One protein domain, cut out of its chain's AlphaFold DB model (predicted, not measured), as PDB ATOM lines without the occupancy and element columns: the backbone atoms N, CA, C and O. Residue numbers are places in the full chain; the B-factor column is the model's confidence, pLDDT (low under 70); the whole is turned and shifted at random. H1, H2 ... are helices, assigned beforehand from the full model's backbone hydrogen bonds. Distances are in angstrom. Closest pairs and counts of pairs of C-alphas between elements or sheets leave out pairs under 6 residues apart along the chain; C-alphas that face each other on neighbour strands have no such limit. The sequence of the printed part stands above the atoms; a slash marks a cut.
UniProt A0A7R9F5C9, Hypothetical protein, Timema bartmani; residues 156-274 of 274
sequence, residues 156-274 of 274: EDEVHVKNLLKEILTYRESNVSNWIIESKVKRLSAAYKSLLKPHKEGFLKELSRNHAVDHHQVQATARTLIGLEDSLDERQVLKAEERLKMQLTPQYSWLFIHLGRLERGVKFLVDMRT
ATOM      1  N   GLU A 156     132.588 144.761 152.656       90.94
ATOM      2  CA  GLU A 156     132.491 144.796 151.203       90.94
ATOM      3  C   GLU A 156     133.876 144.743 150.541       90.94
ATOM      4  O   GLU A 156     134.040 144.059 149.527       90.94
ATOM      5  N   ASP A 157     134.885 145.388 151.138       91.88
ATOM      6  CA  ASP A 157     136.264 145.352 150.638       91.88
ATOM      7  C   ASP A 157     136.869 143.949 150.781       91.88
ATOM      8  O   ASP A 157     137.531 143.458 149.864       91.88
ATOM      9  N   GLU A 158     136.605 143.256 151.895       92.44
ATOM     10  CA  GLU A 158     137.048 141.870 152.085       92.44
ATOM     11  C   GLU A 158     136.440 140.948 151.018       92.44
ATOM     12  O   GLU A 158     137.148 140.165 150.375       92.44
ATOM     13  N   VAL A 159     135.129 141.068 150.786       93.44
ATOM     14  CA  VAL A 159     134.419 140.303 149.751       93.44
ATOM     15  C   VAL A 159     134.971 140.631 148.364       93.44
ATOM     16  O   VAL A 159     135.194 139.723 147.559       93.44
ATOM     17  N   HIS A 160     135.259 141.903 148.084       94.12
ATOM     18  CA  HIS A 160     135.846 142.330 146.817       94.12
ATOM     19  C   HIS A 160     137.205 141.667 146.559       94.12
ATOM     20  O   HIS A 160     137.422 141.101 145.484       94.12
ATOM     21  N   VAL A 161     138.103 141.675 147.548       94.69
ATOM     22  CA  VAL A 161     139.438 141.068 147.425       94.69
ATOM     23  C   VAL A 161     139.341 139.545 147.264       94.69
ATOM     24  O   VAL A 161     140.051 138.971 146.435       94.69
ATOM     25  N   LYS A 162     138.419 138.880 147.972       94.62
ATOM     26  CA  LYS A 162     138.151 137.440 147.789       94.62
ATOM     27  C   LYS A 162     137.619 137.116 146.391       94.62
ATOM     28  O   LYS A 162     138.012 136.112 145.803       94.62
ATOM     29  N   ASN A 163     136.763 137.967 145.829       94.94
ATOM     30  CA  ASN A 163     136.252 137.781 144.471       94.94
ATOM     31  C   ASN A 163     137.349 137.978 143.415       94.94
ATOM     32  O   ASN A 163     137.435 137.183 142.481       94.94
ATOM     33  N   LEU A 164     138.232 138.968 143.596       94.62
ATOM     34  CA  LEU A 164     139.412 139.141 142.742       94.62
ATOM     35  C   LEU A 164     140.333 137.918 142.791       94.62
ATOM     36  O   LEU A 164     140.822 137.481 141.751       94.62
ATOM     37  N   LEU A 165     140.551 137.344 143.978       94.75
ATOM     38  CA  LEU A 165     141.332 136.118 144.136       94.75
ATOM     39  C   LEU A 165     140.732 134.962 143.331       94.75
ATOM     40  O   LEU A 165     141.448 134.318 142.566       94.75
ATOM     41  N   LYS A 166     139.422 134.729 143.472       93.38
ATOM     42  CA  LYS A 166     138.712 133.675 142.733       93.38
ATOM     43  C   LYS A 166     138.828 133.886 141.227       93.38
ATOM     44  O   LYS A 166     139.206 132.957 140.522       93.38
ATOM     45  N   GLU A 167     138.595 135.107 140.749       93.19
ATOM     46  CA  GLU A 167     138.738 135.456 139.332       93.19
ATOM     47  C   GLU A 167     140.155 135.155 138.816       93.19
ATOM     48  O   GLU A 167     140.314 134.476 137.806       93.19
ATOM     49  N   ILE A 168     141.196 135.580 139.535       93.81
ATOM     50  CA  ILE A 168     142.587 135.351 139.120       93.81
ATOM     51  C   ILE A 168     142.922 133.859 139.069       93.81
ATOM     52  O   ILE A 168     143.611 133.419 138.149       93.81
ATOM     53  N   LEU A 169     142.434 133.065 140.024       91.69
ATOM     54  CA  LEU A 169     142.698 131.628 140.050       91.69
ATOM     55  C   LEU A 169     142.010 130.879 138.904       91.69
ATOM     56  O   LEU A 169     142.586 129.912 138.406       91.69
ATOM     57  N   THR A 170     140.864 131.362 138.403       91.81
ATOM     58  CA  THR A 170     140.263 130.799 137.178       91.81
ATOM     59  C   THR A 170     141.171 130.959 135.958       91.81
ATOM     60  O   THR A 170     141.100 130.152 135.032       91.81
ATOM     61  N   TYR A 171     142.093 131.935 135.966       91.44
ATOM     62  CA  TYR A 171     143.001 132.125 134.842       91.44
ATOM     63  C   TYR A 171     144.108 131.084 134.736       91.44
ATOM     64  O   TYR A 171     144.690 130.952 133.661       91.44
ATOM     65  N   ARG A 172     144.376 130.314 135.799       86.69
ATOM     66  CA  ARG A 172     145.414 129.270 135.814       86.69
ATOM     67  C   ARG A 172     145.240 128.255 134.680       86.69
ATOM     68  O   ARG A 172     146.232 127.786 134.131       86.69
ATOM     69  N   GLU A 173     143.996 127.911 134.365       84.31
ATOM     70  CA  GLU A 173     143.640 126.885 133.375       84.31
ATOM     71  C   GLU A 173     143.183 127.488 132.039       84.31
ATOM     72  O   GLU A 173     142.967 126.772 131.065       84.31
ATOM     73  N   SER A 174     143.054 128.814 131.978       88.00
ATOM     74  CA  SER A 174     142.591 129.528 130.793       88.00
ATOM     75  C   SER A 174     143.756 130.077 129.967       88.00
ATOM     76  O   SER A 174     144.778 130.499 130.507       88.00
ATOM     77  N   ASN A 175     143.567 130.177 128.652       84.25
ATOM     78  CA  ASN A 175     144.528 130.814 127.749       84.25
ATOM     79  C   ASN A 175     144.366 132.343 127.749       84.25
ATOM     80  O   ASN A 175     144.013 132.945 126.734       84.25
ATOM     81  N   VAL A 176     144.593 132.972 128.899       89.94
ATOM     82  CA  VAL A 176     144.542 134.431 129.062       89.94
ATOM     83  C   VAL A 176     145.951 135.013 128.959       89.94
ATOM     84  O   VAL A 176     146.924 134.432 129.436       89.94
ATOM     85  N   SER A 177     146.086 136.171 128.311       91.00
ATOM     86  CA  SER A 177     147.384 136.824 128.125       91.00
ATOM     87  C   SER A 177     148.025 137.213 129.463       91.00
ATOM     88  O   SER A 177     147.356 137.769 130.332       91.00
ATOM     89  N   ASN A 178     149.344 137.022 129.592       90.56
ATOM     90  CA  ASN A 178     150.102 137.357 130.812       90.56
ATOM     91  C   ASN A 178     149.857 138.792 131.302       90.56
ATOM     92  O   ASN A 178     149.685 139.008 132.495       90.56
ATOM     93  N   TRP A 179     149.757 139.758 130.386       91.56
ATOM     94  CA  TRP A 179     149.425 141.150 130.709       91.56
ATOM     95  C   TRP A 179     148.099 141.302 131.479       91.56
ATOM     96  O   TRP A 179     148.006 142.094 132.417       91.56
ATOM     97  N   ILE A 180     147.067 140.536 131.108       92.69
ATOM     98  CA  ILE A 180     145.753 140.582 131.767       92.69
ATOM     99  C   ILE A 180     145.879 140.042 133.193       92.69
ATOM    100  O   ILE A 180     145.357 140.649 134.130       92.69
ATOM    101  N   ILE A 181     146.623 138.944 133.364       93.00
ATOM    102  CA  ILE A 181     146.909 138.351 134.675       93.00
ATOM    103  C   ILE A 181     147.667 139.359 135.543       93.00
ATOM    104  O   ILE A 181     147.236 139.647 136.656       93.00
ATOM    105  N   GLU A 182     148.738 139.964 135.026       93.50
ATOM    106  CA  GLU A 182     149.518 140.972 135.753       93.50
ATOM    107  C   GLU A 182     148.659 142.163 136.187       93.50
ATOM    108  O   GLU A 182     148.732 142.584 137.341       93.50
ATOM    109  N   SER A 183     147.806 142.684 135.301       94.62
ATOM    110  CA  SER A 183     146.888 143.783 135.618       94.62
ATOM    111  C   SER A 183     145.943 143.427 136.775       94.62
ATOM    112  O   SER A 183     145.765 144.201 137.719       94.62
ATOM    113  N   LYS A 184     145.385 142.213 136.764       94.94
ATOM    114  CA  LYS A 184     144.476 141.728 137.810       94.94
ATOM    115  C   LYS A 184     145.198 141.472 139.131       94.94
ATOM    116  O   LYS A 184     144.707 141.882 140.180       94.94
ATOM    117  N   VAL A 185     146.389 140.882 139.088       95.00
ATOM    118  CA  VAL A 185     147.223 140.646 140.274       95.00
ATOM    119  C   VAL A 185     147.689 141.971 140.894       95.00
ATOM    120  O   VAL A 185     147.672 142.106 142.117       95.00
ATOM    121  N   LYS A 186     148.008 142.993 140.084       95.25
ATOM    122  CA  LYS A 186     148.297 144.356 140.577       95.25
ATOM    123  C   LYS A 186     147.107 144.942 141.333       95.25
ATOM    124  O   LYS A 186     147.283 145.462 142.432       95.25
ATOM    125  N   ARG A 187     145.896 144.809 140.782       95.12
ATOM    126  CA  ARG A 187     144.661 145.249 141.450       95.12
ATOM    127  C   ARG A 187     144.421 144.515 142.767       95.12
ATOM    128  O   ARG A 187     144.089 145.163 143.752       95.12
ATOM    129  N   LEU A 188     144.627 143.197 142.797       95.12
ATOM    130  CA  LEU A 188     144.531 142.401 144.023       95.12
ATOM    131  C   LEU A 188     145.523 142.896 145.082       95.12
ATOM    132  O   LEU A 188     145.140 143.084 146.233       95.12
ATOM    133  N   SER A 189     146.779 143.139 144.697       94.50
ATOM    134  CA  SER A 189     147.814 143.628 145.614       94.50
ATOM    135  C   SER A 189     147.464 145.000 146.193       94.50
ATOM    136  O   SER A 189     147.566 145.193 147.404       94.50
ATOM    137  N   ALA A 190     147.004 145.934 145.356       93.19
ATOM    138  CA  ALA A 190     146.569 147.254 145.805       93.19
ATOM    139  C   ALA A 190     145.378 147.159 146.774       93.19
ATOM    140  O   ALA A 190     145.426 147.733 147.859       93.19
ATOM    141  N   ALA A 191     144.362 146.364 146.427       93.19
ATOM    142  CA  ALA A 191     143.179 146.183 147.261       93.19
ATOM    143  C   ALA A 191     143.501 145.479 148.594       93.19
ATOM    144  O   ALA A 191     142.965 145.854 149.632       93.19
ATOM    145  N   TYR A 192     144.429 144.513 148.602       94.06
ATOM    146  CA  TYR A 192     144.900 143.872 149.833       94.06
ATOM    147  C   TYR A 192     145.635 144.855 150.753       94.06
ATOM    148  O   TYR A 192     145.462 144.801 151.970       94.06
ATOM    149  N   LYS A 193     146.446 145.769 150.203       92.00
ATOM    150  CA  LYS A 193     147.173 146.764 151.009       92.00
ATOM    151  C   LYS A 193     146.223 147.675 151.786       92.00
ATOM    152  O   LYS A 193     146.484 147.903 152.965       92.00
ATOM    153  N   SER A 194     145.109 148.075 151.170       90.25
ATOM    154  CA  SER A 194     144.060 148.884 151.806       90.25
ATOM    155  C   SER A 194     143.199 148.132 152.832       90.25
ATOM    156  O   SER A 194     142.387 148.754 153.512       90.25
ATOM    157  N   LEU A 195     143.343 146.806 152.973       91.50
ATOM    158  CA  LEU A 195     142.594 146.051 153.981       91.50
ATOM    159  C   LEU A 195     143.145 146.273 155.395       91.50
ATOM    160  O   LEU A 195     144.359 146.312 155.632       91.50
ATOM    161  N   LEU A 196     142.230 146.305 156.362       90.75
ATOM    162  CA  LEU A 196     142.563 146.243 157.782       90.75
ATOM    163  C   LEU A 196     142.984 144.823 158.179       90.75
ATOM    164  O   LEU A 196     142.612 143.841 157.536       90.75
ATOM    165  N   LYS A 197     143.732 144.709 159.281       90.31
ATOM    166  CA  LYS A 197     144.233 143.432 159.815       90.31
ATOM    167  C   LYS A 197     143.175 142.307 159.905       90.31
ATOM    168  O   LYS A 197     143.458 141.241 159.366       90.31
ATOM    169  N   PRO A 198     141.962 142.504 160.469       90.94
ATOM    170  CA  PRO A 198     140.957 141.434 160.524       90.94
ATOM    171  C   PRO A 198     140.522 140.941 159.135       90.94
ATOM    172  O   PRO A 198     140.389 139.738 158.917       90.94
ATOM    173  N   HIS A 199     140.372 141.843 158.163       92.62
ATOM    174  CA  HIS A 199     139.992 141.477 156.795       92.62
ATOM    175  C   HIS A 199     141.150 140.816 156.033       92.62
ATOM    176  O   HIS A 199     140.929 139.905 155.234       92.62
ATOM    177  N   LYS A 200     142.402 141.208 156.318       93.31
ATOM    178  CA  LYS A 200     143.602 140.509 155.824       93.31
ATOM    179  C   LYS A 200     143.656 139.073 156.338       93.31
ATOM    180  O   LYS A 200     143.928 138.164 155.557       93.31
ATOM    181  N   GLU A 201     143.351 138.851 157.615       92.62
ATOM    182  CA  GLU A 201     143.251 137.506 158.192       92.62
ATOM    183  C   GLU A 201     142.126 136.693 157.539       92.62
ATOM    184  O   GLU A 201     142.332 135.530 157.195       92.62
ATOM    185  N   GLY A 202     140.956 137.300 157.316       92.81
ATOM    186  CA  GLY A 202     139.837 136.669 156.611       92.81
ATOM    187  C   GLY A 202     140.184 136.262 155.176       92.81
ATOM    188  O   GLY A 202     139.862 135.152 154.743       92.81
ATOM    189  N   PHE A 203     140.915 137.113 154.455       94.00
ATOM    190  CA  PHE A 203     141.466 136.794 153.139       94.00
ATOM    191  C   PHE A 203     142.462 135.626 153.185       94.00
ATOM    192  O   PHE A 203     142.357 134.699 152.385       94.00
ATOM    193  N   LEU A 204     143.417 135.641 154.121       93.88
ATOM    194  CA  LEU A 204     144.427 134.584 154.234       93.88
ATOM    195  C   LEU A 204     143.810 133.237 154.633       93.88
ATOM    196  O   LEU A 204     144.219 132.208 154.098       93.88
ATOM    197  N   LYS A 205     142.789 133.243 155.501       94.00
ATOM    198  CA  LYS A 205     142.001 132.048 155.843       94.00
ATOM    199  C   LYS A 205     141.287 131.469 154.622       94.00
ATOM    200  O   LYS A 205     141.306 130.257 154.427       94.00
ATOM    201  N   GLU A 206     140.684 132.317 153.788       92.69
ATOM    202  CA  GLU A 206     140.061 131.892 152.526       92.69
ATOM    203  C   GLU A 206     141.108 131.281 151.578       92.69
ATOM    204  O   GLU A 206     140.896 130.202 151.024       92.69
ATOM    205  N   LEU A 207     142.267 131.935 151.440       93.00
ATOM    206  CA  LEU A 207     143.373 131.481 150.595       93.00
ATOM    207  C   LEU A 207     143.899 130.102 151.026       93.00
ATOM    208  O   LEU A 207     144.108 129.235 150.178       93.00
ATOM    209  N   SER A 208     144.097 129.882 152.327       90.94
ATOM    210  CA  SER A 208     144.621 128.614 152.843       90.94
ATOM    211  C   SER A 208     143.580 127.497 152.841       90.94
ATOM    212  O   SER A 208     143.927 126.354 152.573       90.94
ATOM    213  N   ARG A 209     142.309 127.801 153.131       90.62
ATOM    214  CA  ARG A 209     141.262 126.777 153.254       90.62
ATOM    215  C   ARG A 209     140.716 126.330 151.901       90.62
ATOM    216  O   ARG A 209     140.537 125.137 151.688       90.62
ATOM    217  N   ASN A 210     140.468 127.274 150.993       90.12
ATOM    218  CA  ASN A 210     139.741 126.993 149.750       90.12
ATOM    219  C   ASN A 210     140.655 126.902 148.523       90.12
ATOM    220  O   ASN A 210     140.254 126.346 147.504       90.12
ATOM    221  N   HIS A 211     141.881 127.427 148.608       88.38
ATOM    222  CA  HIS A 211     142.803 127.512 147.470       88.38
ATOM    223  C   HIS A 211     144.160 126.840 147.721       88.38
ATOM    224  O   HIS A 211     145.118 127.079 146.979       88.38
ATOM    225  N   ALA A 212     144.250 125.985 148.746       87.88
ATOM    226  CA  ALA A 212     145.398 125.114 148.954       87.88
ATOM    227  C   ALA A 212     145.380 123.938 147.964       87.88
ATOM    228  O   ALA A 212     145.563 124.133 146.761       87.88
ATOM    229  N   VAL A 213     145.188 122.720 148.461       90.06
ATOM    230  CA  VAL A 213     145.228 121.483 147.682       90.06
ATOM    231  C   VAL A 213     143.826 120.891 147.626       90.06
ATOM    232  O   VAL A 213     143.157 120.777 148.648       90.06
ATOM    233  N   ASP A 214     143.389 120.488 146.435       89.75
ATOM    234  CA  ASP A 214     142.136 119.752 146.286       89.75
ATOM    235  C   ASP A 214     142.361 118.287 146.686       89.75
ATOM    236  O   ASP A 214     142.870 117.466 145.918       89.75
ATOM    237  N   HIS A 215     141.992 117.961 147.926       90.19
ATOM    238  CA  HIS A 215     142.149 116.619 148.480       90.19
ATOM    239  C   HIS A 215     141.378 115.549 147.697       90.19
ATOM    240  O   HIS A 215     141.840 114.409 147.614       90.19
ATOM    241  N   HIS A 216     140.244 115.904 147.088       92.75
ATOM    242  CA  HIS A 216     139.457 114.971 146.291       92.75
ATOM    243  C   HIS A 216     140.195 114.619 144.992       92.75
ATOM    244  O   HIS A 216     140.345 113.441 144.655       92.75
ATOM    245  N   GLN A 217     140.750 115.621 144.302       91.62
ATOM    246  CA  GLN A 217     141.553 115.401 143.092       91.62
ATOM    247  C   GLN A 217     142.859 114.657 143.376       91.62
ATOM    248  O   GLN A 217     143.257 113.776 142.603       91.62
ATOM    249  N   VAL A 218     143.513 114.954 144.504       94.12
ATOM    250  CA  VAL A 218     144.696 114.210 144.956       94.12
ATOM    251  C   VAL A 218     144.348 112.742 145.182       94.12
ATOM    252  O   VAL A 218     145.056 111.869 144.680       94.12
ATOM    253  N   GLN A 219     143.244 112.449 145.873       95.12
ATOM    254  CA  GLN A 219     142.819 111.074 146.131       95.12
ATOM    255  C   GLN A 219     142.480 110.326 144.835       95.12
ATOM    256  O   GLN A 219     142.900 109.179 144.659       95.12
ATOM    257  N   ALA A 220     141.759 110.963 143.910       94.69
ATOM    258  CA  ALA A 220     141.425 110.374 142.614       94.69
ATOM    259  C   ALA A 220     142.685 110.060 141.782       94.69
ATOM    260  O   ALA A 220     142.830 108.961 141.235       94.69
ATOM    261  N   THR A 221     143.638 110.993 141.742       93.38
ATOM    262  CA  THR A 221     144.899 110.822 141.004       93.38
ATOM    263  C   THR A 221     145.788 109.757 141.646       93.38
ATOM    264  O   THR A 221     146.366 108.935 140.937       93.38
ATOM    265  N   ALA A 222     145.844 109.701 142.979       94.31
ATOM    266  CA  ALA A 222     146.589 108.678 143.709       94.31
ATOM    267  C   ALA A 222     146.029 107.269 143.464       94.31
ATOM    268  O   ALA A 222     146.796 106.345 143.207       94.31
ATOM    269  N   ARG A 223     144.698 107.097 143.463       94.00
ATOM    270  CA  ARG A 223     144.063 105.812 143.109       94.00
ATOM    271  C   ARG A 223     144.413 105.375 141.689       94.00
ATOM    272  O   ARG A 223     144.683 104.202 141.459       94.00
ATOM    273  N   THR A 224     144.444 106.328 140.757       91.88
ATOM    274  CA  THR A 224     144.834 106.067 139.365       91.88
ATOM    275  C   THR A 224     146.287 105.604 139.279       91.88
ATOM    276  O   THR A 224     146.578 104.654 138.565       91.88
ATOM    277  N   LEU A 225     147.192 106.232 140.038       92.06
ATOM    278  CA  LEU A 225     148.601 105.842 140.085       92.06
ATOM    279  C   LEU A 225     148.789 104.425 140.646       92.06
ATOM    280  O   LEU A 225     149.503 103.635 140.038       92.06
ATOM    281  N   ILE A 226     148.099 104.083 141.741       91.62
ATOM    282  CA  ILE A 226     148.130 102.730 142.330       91.62
ATOM    283  C   ILE A 226     147.636 101.687 141.319       91.62
ATOM    284  O   ILE A 226     148.244 100.634 141.169       91.62
ATOM    285  N   GLY A 227     146.570 101.989 140.571       89.31
ATOM    286  CA  GLY A 227     146.055 101.088 139.534       89.31
ATOM    287  C   GLY A 227     147.001 100.873 138.344       89.31
ATOM    288  O   GLY A 227     146.828  99.909 137.604       89.31
ATOM    289  N   LEU A 228     147.994 101.748 138.156       88.94
ATOM    290  CA  LEU A 228     149.000 101.658 137.094       88.94
ATOM    291  C   LEU A 228     150.326 101.047 137.572       88.94
ATOM    292  O   LEU A 228     151.194 100.796 136.739       88.94
ATOM    293  N   GLU A 229     150.500 100.794 138.871       74.75
ATOM    294  CA  GLU A 229     151.775 100.334 139.447       74.75
ATOM    295  C   GLU A 229     152.195  98.948 138.926       74.75
ATOM    296  O   GLU A 229     153.378  98.699 138.711       74.75
ATOM    297  N   ASP A 230     151.224  98.084 138.620       79.38
ATOM    298  CA  ASP A 230     151.468  96.764 138.021       79.38
ATOM    299  C   ASP A 230     151.594  96.803 136.483       79.38
ATOM    300  O   ASP A 230     151.804  95.771 135.837       79.38
ATOM    301  N   SER A 231     151.453  97.980 135.862       77.12
ATOM    302  CA  SER A 231     151.555  98.120 134.409       77.12
ATOM    303  C   SER A 231     153.016  98.132 133.947       77.12
ATOM    304  O   SER A 231     153.890  98.729 134.566       77.12
ATOM    305  N   LEU A 232     153.290  97.495 132.805       76.81
ATOM    306  CA  LEU A 232     154.623  97.486 132.183       76.81
ATOM    307  C   LEU A 232     154.966  98.811 131.473       76.81
ATOM    308  O   LEU A 232     156.076  98.966 130.966       76.81
ATOM    309  N   ASP A 233     154.018  99.747 131.386       87.88
ATOM    310  CA  ASP A 233     154.193 101.007 130.666       87.88
ATOM    311  C   ASP A 233     154.682 102.114 131.609       87.88
ATOM    312  O   ASP A 233     153.912 102.936 132.113       87.88
ATOM    313  N   GLU A 234     156.001 102.168 131.802       88.75
ATOM    314  CA  GLU A 234     156.678 103.195 132.606       88.75
ATOM    315  C   GLU A 234     156.277 104.623 132.205       88.75
ATOM    316  O   GLU A 234     156.216 105.521 133.047       88.75
ATOM    317  N   ARG A 235     155.942 104.866 130.927       90.62
ATOM    318  CA  ARG A 235     155.528 106.202 130.470       90.62
ATOM    319  C   ARG A 235     154.188 106.620 131.066       90.62
ATOM    320  O   ARG A 235     153.971 107.815 131.267       90.62
ATOM    321  N   GLN A 236     153.282 105.676 131.311       90.31
ATOM    322  CA  GLN A 236     151.993 105.963 131.944       90.31
ATOM    323  C   GLN A 236     152.153 106.229 133.433       90.31
ATOM    324  O   GLN A 236     151.570 107.196 133.926       90.31
ATOM    325  N   VAL A 237     152.999 105.450 134.110       90.50
ATOM    326  CA  VAL A 237     153.344 105.674 135.521       90.50
ATOM    327  C   VAL A 237     153.945 107.069 135.702       90.50
ATOM    328  O   VAL A 237     153.404 107.865 136.464       90.50
ATOM    329  N   LEU A 238     154.952 107.441 134.901       91.56
ATOM    330  CA  LEU A 238     155.574 108.773 134.956       91.56
ATOM    331  C   LEU A 238     154.573 109.915 134.710       91.56
ATOM    332  O   LEU A 238     154.619 110.952 135.372       91.56
ATOM    333  N   LYS A 239     153.633 109.746 133.770       92.81
ATOM    334  CA  LYS A 239     152.571 110.742 133.534       92.81
ATOM    335  C   LYS A 239     151.611 110.854 134.717       92.81
ATOM    336  O   LYS A 239     151.150 111.956 135.016       92.81
ATOM    337  N   ALA A 240     151.275 109.738 135.359       91.44
ATOM    338  CA  ALA A 240     150.420 109.721 136.540       91.44
ATOM    339  C   ALA A 240     151.123 110.356 137.753       91.44
ATOM    340  O   ALA A 240     150.496 111.132 138.474       91.44
ATOM    341  N   GLU A 241     152.427 110.125 137.923       92.56
ATOM    342  CA  GLU A 241     153.252 110.785 138.940       92.56
ATOM    343  C   GLU A 241     153.318 112.301 138.733       92.56
ATOM    344  O   GLU A 241     153.079 113.063 139.673       92.56
ATOM    345  N   GLU A 242     153.572 112.763 137.503       93.94
ATOM    346  CA  GLU A 242     153.608 114.200 137.213       93.94
ATOM    347  C   GLU A 242     152.234 114.842 137.456       93.94
ATOM    348  O   GLU A 242     152.144 115.922 138.039       93.94
ATOM    349  N   ARG A 243     151.141 114.155 137.102       93.12
ATOM    350  CA  ARG A 243     149.782 114.606 137.440       93.12
ATOM    351  C   ARG A 243     149.580 114.710 138.948       93.12
ATOM    352  O   ARG A 243     149.077 115.732 139.408       93.12
ATOM    353  N   LEU A 244     149.991 113.705 139.718       93.50
ATOM    354  CA  LEU A 244     149.865 113.724 141.174       93.50
ATOM    355  C   LEU A 244     150.654 114.889 141.785       93.50
ATOM    356  O   LEU A 244     150.134 115.612 142.630       93.50
ATOM    357  N   LYS A 245     151.875 115.132 141.304       94.06
ATOM    358  CA  LYS A 245     152.701 116.279 141.702       94.06
ATOM    359  C   LYS A 245     152.019 117.617 141.401       94.06
ATOM    360  O   LYS A 245     152.039 118.517 142.244       94.06
ATOM    361  N   MET A 246     151.386 117.747 140.237       91.81
ATOM    362  CA  MET A 246     150.625 118.947 139.876       91.81
ATOM    363  C   MET A 246     149.408 119.167 140.785       91.81
ATOM    364  O   MET A 246     149.126 120.316 141.124       91.81
ATOM    365  N   GLN A 247     148.725 118.098 141.215       91.81
ATOM    366  CA  GLN A 247     147.590 118.182 142.147       91.81
ATOM    367  C   GLN A 247     148.019 118.490 143.585       91.81
ATOM    368  O   GLN A 247     147.335 119.224 144.287       91.81
ATOM    369  N   LEU A 248     149.177 117.981 144.017       92.56
ATOM    370  CA  LEU A 248     149.752 118.274 145.335       92.56
ATOM    371  C   LEU A 248     150.307 119.700 145.451       92.56
ATOM    372  O   LEU A 248     150.622 120.146 146.552       92.56
ATOM    373  N   THR A 249     150.458 120.410 144.333       91.25
ATOM    374  CA  THR A 249     150.919 121.798 144.334       91.25
ATOM    375  C   THR A 249     149.741 122.730 144.641       91.25
ATOM    376  O   THR A 249     148.802 122.779 143.842       91.25
ATOM    377  N   PRO A 250     149.781 123.512 145.741       92.19
ATOM    378  CA  PRO A 250     148.684 124.402 146.104       92.19
ATOM    379  C   PRO A 250     148.383 125.432 145.013       92.19
ATOM    380  O   PRO A 250     149.318 125.987 144.424       92.19
ATOM    381  N   GLN A 251     147.107 125.747 144.777       90.06
ATOM    382  CA  GLN A 251     146.696 126.642 143.684       90.06
ATOM    383  C   GLN A 251     147.289 128.050 143.834       90.06
ATOM    384  O   GLN A 251     147.766 128.637 142.858       90.06
ATOM    385  N   TYR A 252     147.355 128.565 145.067       92.12
ATOM    386  CA  TYR A 252     147.957 129.870 145.358       92.12
ATOM    387  C   TYR A 252     149.457 129.954 145.019       92.12
ATOM    388  O   TYR A 252     149.991 131.055 144.899       92.12
ATOM    389  N   SER A 253     150.152 128.828 144.806       92.38
ATOM    390  CA  SER A 253     151.569 128.830 144.404       92.38
ATOM    391  C   SER A 253     151.767 129.540 143.064       92.38
ATOM    392  O   SER A 253     152.713 130.306 142.894       92.38
ATOM    393  N   TRP A 254     150.844 129.328 142.120       93.00
ATOM    394  CA  TRP A 254     150.855 130.002 140.821       93.00
ATOM    395  C   TRP A 254     150.618 131.511 140.965       93.00
ATOM    396  O   TRP A 254     151.317 132.313 140.346       93.00
ATOM    397  N   LEU A 255     149.692 131.906 141.844       93.75
ATOM    398  CA  LEU A 255     149.436 133.310 142.162       93.75
ATOM    399  C   LEU A 255     150.683 133.989 142.745       93.75
ATOM    400  O   LEU A 255     151.012 135.104 142.346       93.75
ATOM    401  N   PHE A 256     151.400 133.325 143.654       94.69
ATOM    402  CA  PHE A 256     152.611 133.874 144.272       94.69
ATOM    403  C   PHE A 256     153.750 134.073 143.271       94.69
ATOM    404  O   PHE A 256     154.489 135.050 143.386       94.69
ATOM    405  N   ILE A 257     153.856 133.218 142.249       94.12
ATOM    406  CA  ILE A 257     154.799 133.430 141.141       94.12
ATOM    407  C   ILE A 257     154.470 134.736 140.405       94.12
ATOM    408  O   ILE A 257     155.373 135.527 140.138       94.12
ATOM    409  N   HIS A 258     153.194 134.997 140.111       94.19
ATOM    410  CA  HIS A 258     152.784 136.242 139.449       94.19
ATOM    411  C   HIS A 258     152.932 137.467 140.347       94.19
ATOM    412  O   HIS A 258     153.419 138.495 139.887       94.19
ATOM    413  N   LEU A 259     152.599 137.354 141.636       94.31
ATOM    414  CA  LEU A 259     152.824 138.422 142.612       94.31
ATOM    415  C   LEU A 259     154.307 138.774 142.729       94.31
ATOM    416  O   LEU A 259     154.641 139.951 142.723       94.31
ATOM    417  N   GLY A 260     155.198 137.782 142.773       93.94
ATOM    418  CA  GLY A 260     156.643 138.003 142.878       93.94
ATOM    419  C   GLY A 260     157.262 138.688 141.657       93.94
ATOM    420  O   GLY A 260     158.296 139.336 141.790       93.94
ATOM    421  N   ARG A 261     156.625 138.584 140.482       94.31
ATOM    422  CA  ARG A 261     157.059 139.240 139.236       94.31
ATOM    423  C   ARG A 261     156.632 140.704 139.136       94.31
ATOM    424  O   ARG A 261     157.131 141.411 138.264       94.31
ATOM    425  N   LEU A 262     155.715 141.156 139.992       93.31
ATOM    426  CA  LEU A 262     155.310 142.556 140.027       93.31
ATOM    427  C   LEU A 262     156.426 143.453 140.565       93.31
ATOM    428  O   LEU A 262     157.266 143.040 141.368       93.31
ATOM    429  N   GLU A 263     156.376 144.726 140.189       91.62
ATOM    430  CA  GLU A 263     157.199 145.755 140.815       91.62
ATOM    431  C   GLU A 263     156.886 145.829 142.319       91.62
ATOM    432  O   GLU A 263     155.725 145.926 142.721       91.62
ATOM    433  N   ARG A 264     157.921 145.725 143.165       92.19
ATOM    434  CA  ARG A 264     157.798 145.576 144.634       92.19
ATOM    435  C   ARG A 264     156.979 144.347 145.076       92.19
ATOM    436  O   ARG A 264     156.573 144.260 146.234       92.19
ATOM    437  N   GLY A 265     156.789 143.368 144.191       93.62
ATOM    438  CA  GLY A 265     156.036 142.142 144.442       93.62
ATOM    439  C   GLY A 265     156.629 141.265 145.543       93.62
ATOM    440  O   GLY A 265     155.910 140.761 146.401       93.62
ATOM    441  N   VAL A 266     157.960 141.149 145.588       94.81
ATOM    442  CA  VAL A 266     158.656 140.419 146.661       94.81
ATOM    443  C   VAL A 266     158.437 141.091 148.021       94.81
ATOM    444  O   VAL A 266     158.123 140.394 148.980       94.81
ATOM    445  N   LYS A 267     158.522 142.430 148.101       93.75
ATOM    446  CA  LYS A 267     158.214 143.182 149.333       93.75
ATOM    447  C   LYS A 267     156.776 142.909 149.783       93.75
ATOM    448  O   LYS A 267     156.565 142.554 150.930       93.75
ATOM    449  N   PHE A 268     155.817 142.945 148.856       94.38
ATOM    450  CA  PHE A 268     154.423 142.601 149.150       94.38
ATOM    451  C   PHE A 268     154.254 141.186 149.725       94.38
ATOM    452  O   PHE A 268     153.503 141.007 150.678       94.38
ATOM    453  N   LEU A 269     154.942 140.180 149.176       95.44
ATOM    454  CA  LEU A 269     154.878 138.809 149.697       95.44
ATOM    455  C   LEU A 269     155.516 138.679 151.087       95.44
ATOM    456  O   LEU A 269     155.045 137.885 151.901       95.44
ATOM    457  N   VAL A 270     156.573 139.446 151.367       94.62
ATOM    458  CA  VAL A 270     157.187 139.518 152.701       94.62
ATOM    459  C   VAL A 270     156.225 140.170 153.695       94.62
ATOM    460  O   VAL A 270     155.995 139.607 154.766       94.62
ATOM    461  N   ASP A 271     155.610 141.289 153.315       91.56
ATOM    462  CA  ASP A 271     154.637 142.011 154.141       91.56
ATOM    463  C   ASP A 271     153.389 141.154 154.407       91.56
ATOM    464  O   ASP A 271     152.886 141.127 155.519       91.56
ATOM    465  N   MET A 272     152.915 140.386 153.418       92.38
ATOM    466  CA  MET A 272     151.776 139.467 153.567       92.38
ATOM    467  C   MET A 272     152.056 138.307 154.539       92.38
ATOM    468  O   MET A 272     151.121 137.752 155.114       92.38
ATOM    469  N   ARG A 273     153.323 137.901 154.695       91.88
ATOM    470  CA  ARG A 273     153.725 136.822 155.617       91.88
ATOM    471  C   ARG A 273     153.794 137.290 157.076       91.88
ATOM    472  O   ARG A 273     153.807 136.437 157.963       91.88
ATOM    473  N   THR A 274     153.950 138.593 157.296       85.31
ATOM    474  CA  THR A 274     154.265 139.197 158.598       85.31
ATOM    475  C   THR A 274     152.991 139.645 159.302       85.31
ATOM    476  O   THR A 274     152.900 139.412 160.525       85.31
TER     477      THR A 274
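This is residues 156 to 274 of the 274 residues of the protein "Hypothetical protein" of Timema bartmani (UniProt A0A7R9F5C9). Five helices form a head, and the helical hairpin of H4 and H5 is a long arm beyond it. In the head H1 and H2 lie side by side as a hairpin, H3 packs on residues 158 to 162 of H1, H6 packs on H1 and H2 about perpendicular to both, and H7 folds back on H6. There are 119 printed residues with seven named helices, H1 to H7 in chain order, and no named strand: all helix. The whole is loose, radius of gyration of the C-alphas 17.4 A, spanning 56 by 29 by 23 A.

H1, residues 156 to 173, touches H2, residues 178 to 193, in a hairpin at a shallow tilt of 25 degrees; closest are the C-alphas of Leu 164 and Leu 188, 6.2 A. H3, residues 197 to 210, touches H1, the same way at a shallow tilt of 31 degrees, with the C-alphas of Glu 158 and His 199 closest at 5.6 A. H4, residues 215 to 228, and H5, residues 234 to 248, touch as a hairpin at 12 degrees, a shallow tilt; the C-alphas of Leu 225 and Ala 240 are closest, 5.6 A. H6, residues 252 to 261, touches H2 about perpendicular at 85 degrees, closest at the C-alphas of Val 185 and Leu 259, 6.5 A. H6 and H7, residues 265 to 273, touch as a hairpin at a steep tilt of 45 degrees, the C-alphas of Gly 260 and Val 266 closest at 4.9 A. H3 and H4 are apart, as are H5 and H6. Every O i to N i+4 pair is within hydrogen-bond range in H2 to H7, and 11 of 14 in H1.

H1 begins at C-alpha 156 (132.491, 144.796, 151.203) and is 27.6 A long; H2 is 22.5 A, H5 20.9 A. H7 ends at C-alpha 273 (153.725, 136.822, 155.617).

The C-alphas of Leu 196 and Leu 232, 56.4 A, are farthest apart. Residues 230 to 235 stand free. The links are tight, the printed part has no cut, and no printed residue is under 70 in pLDDT.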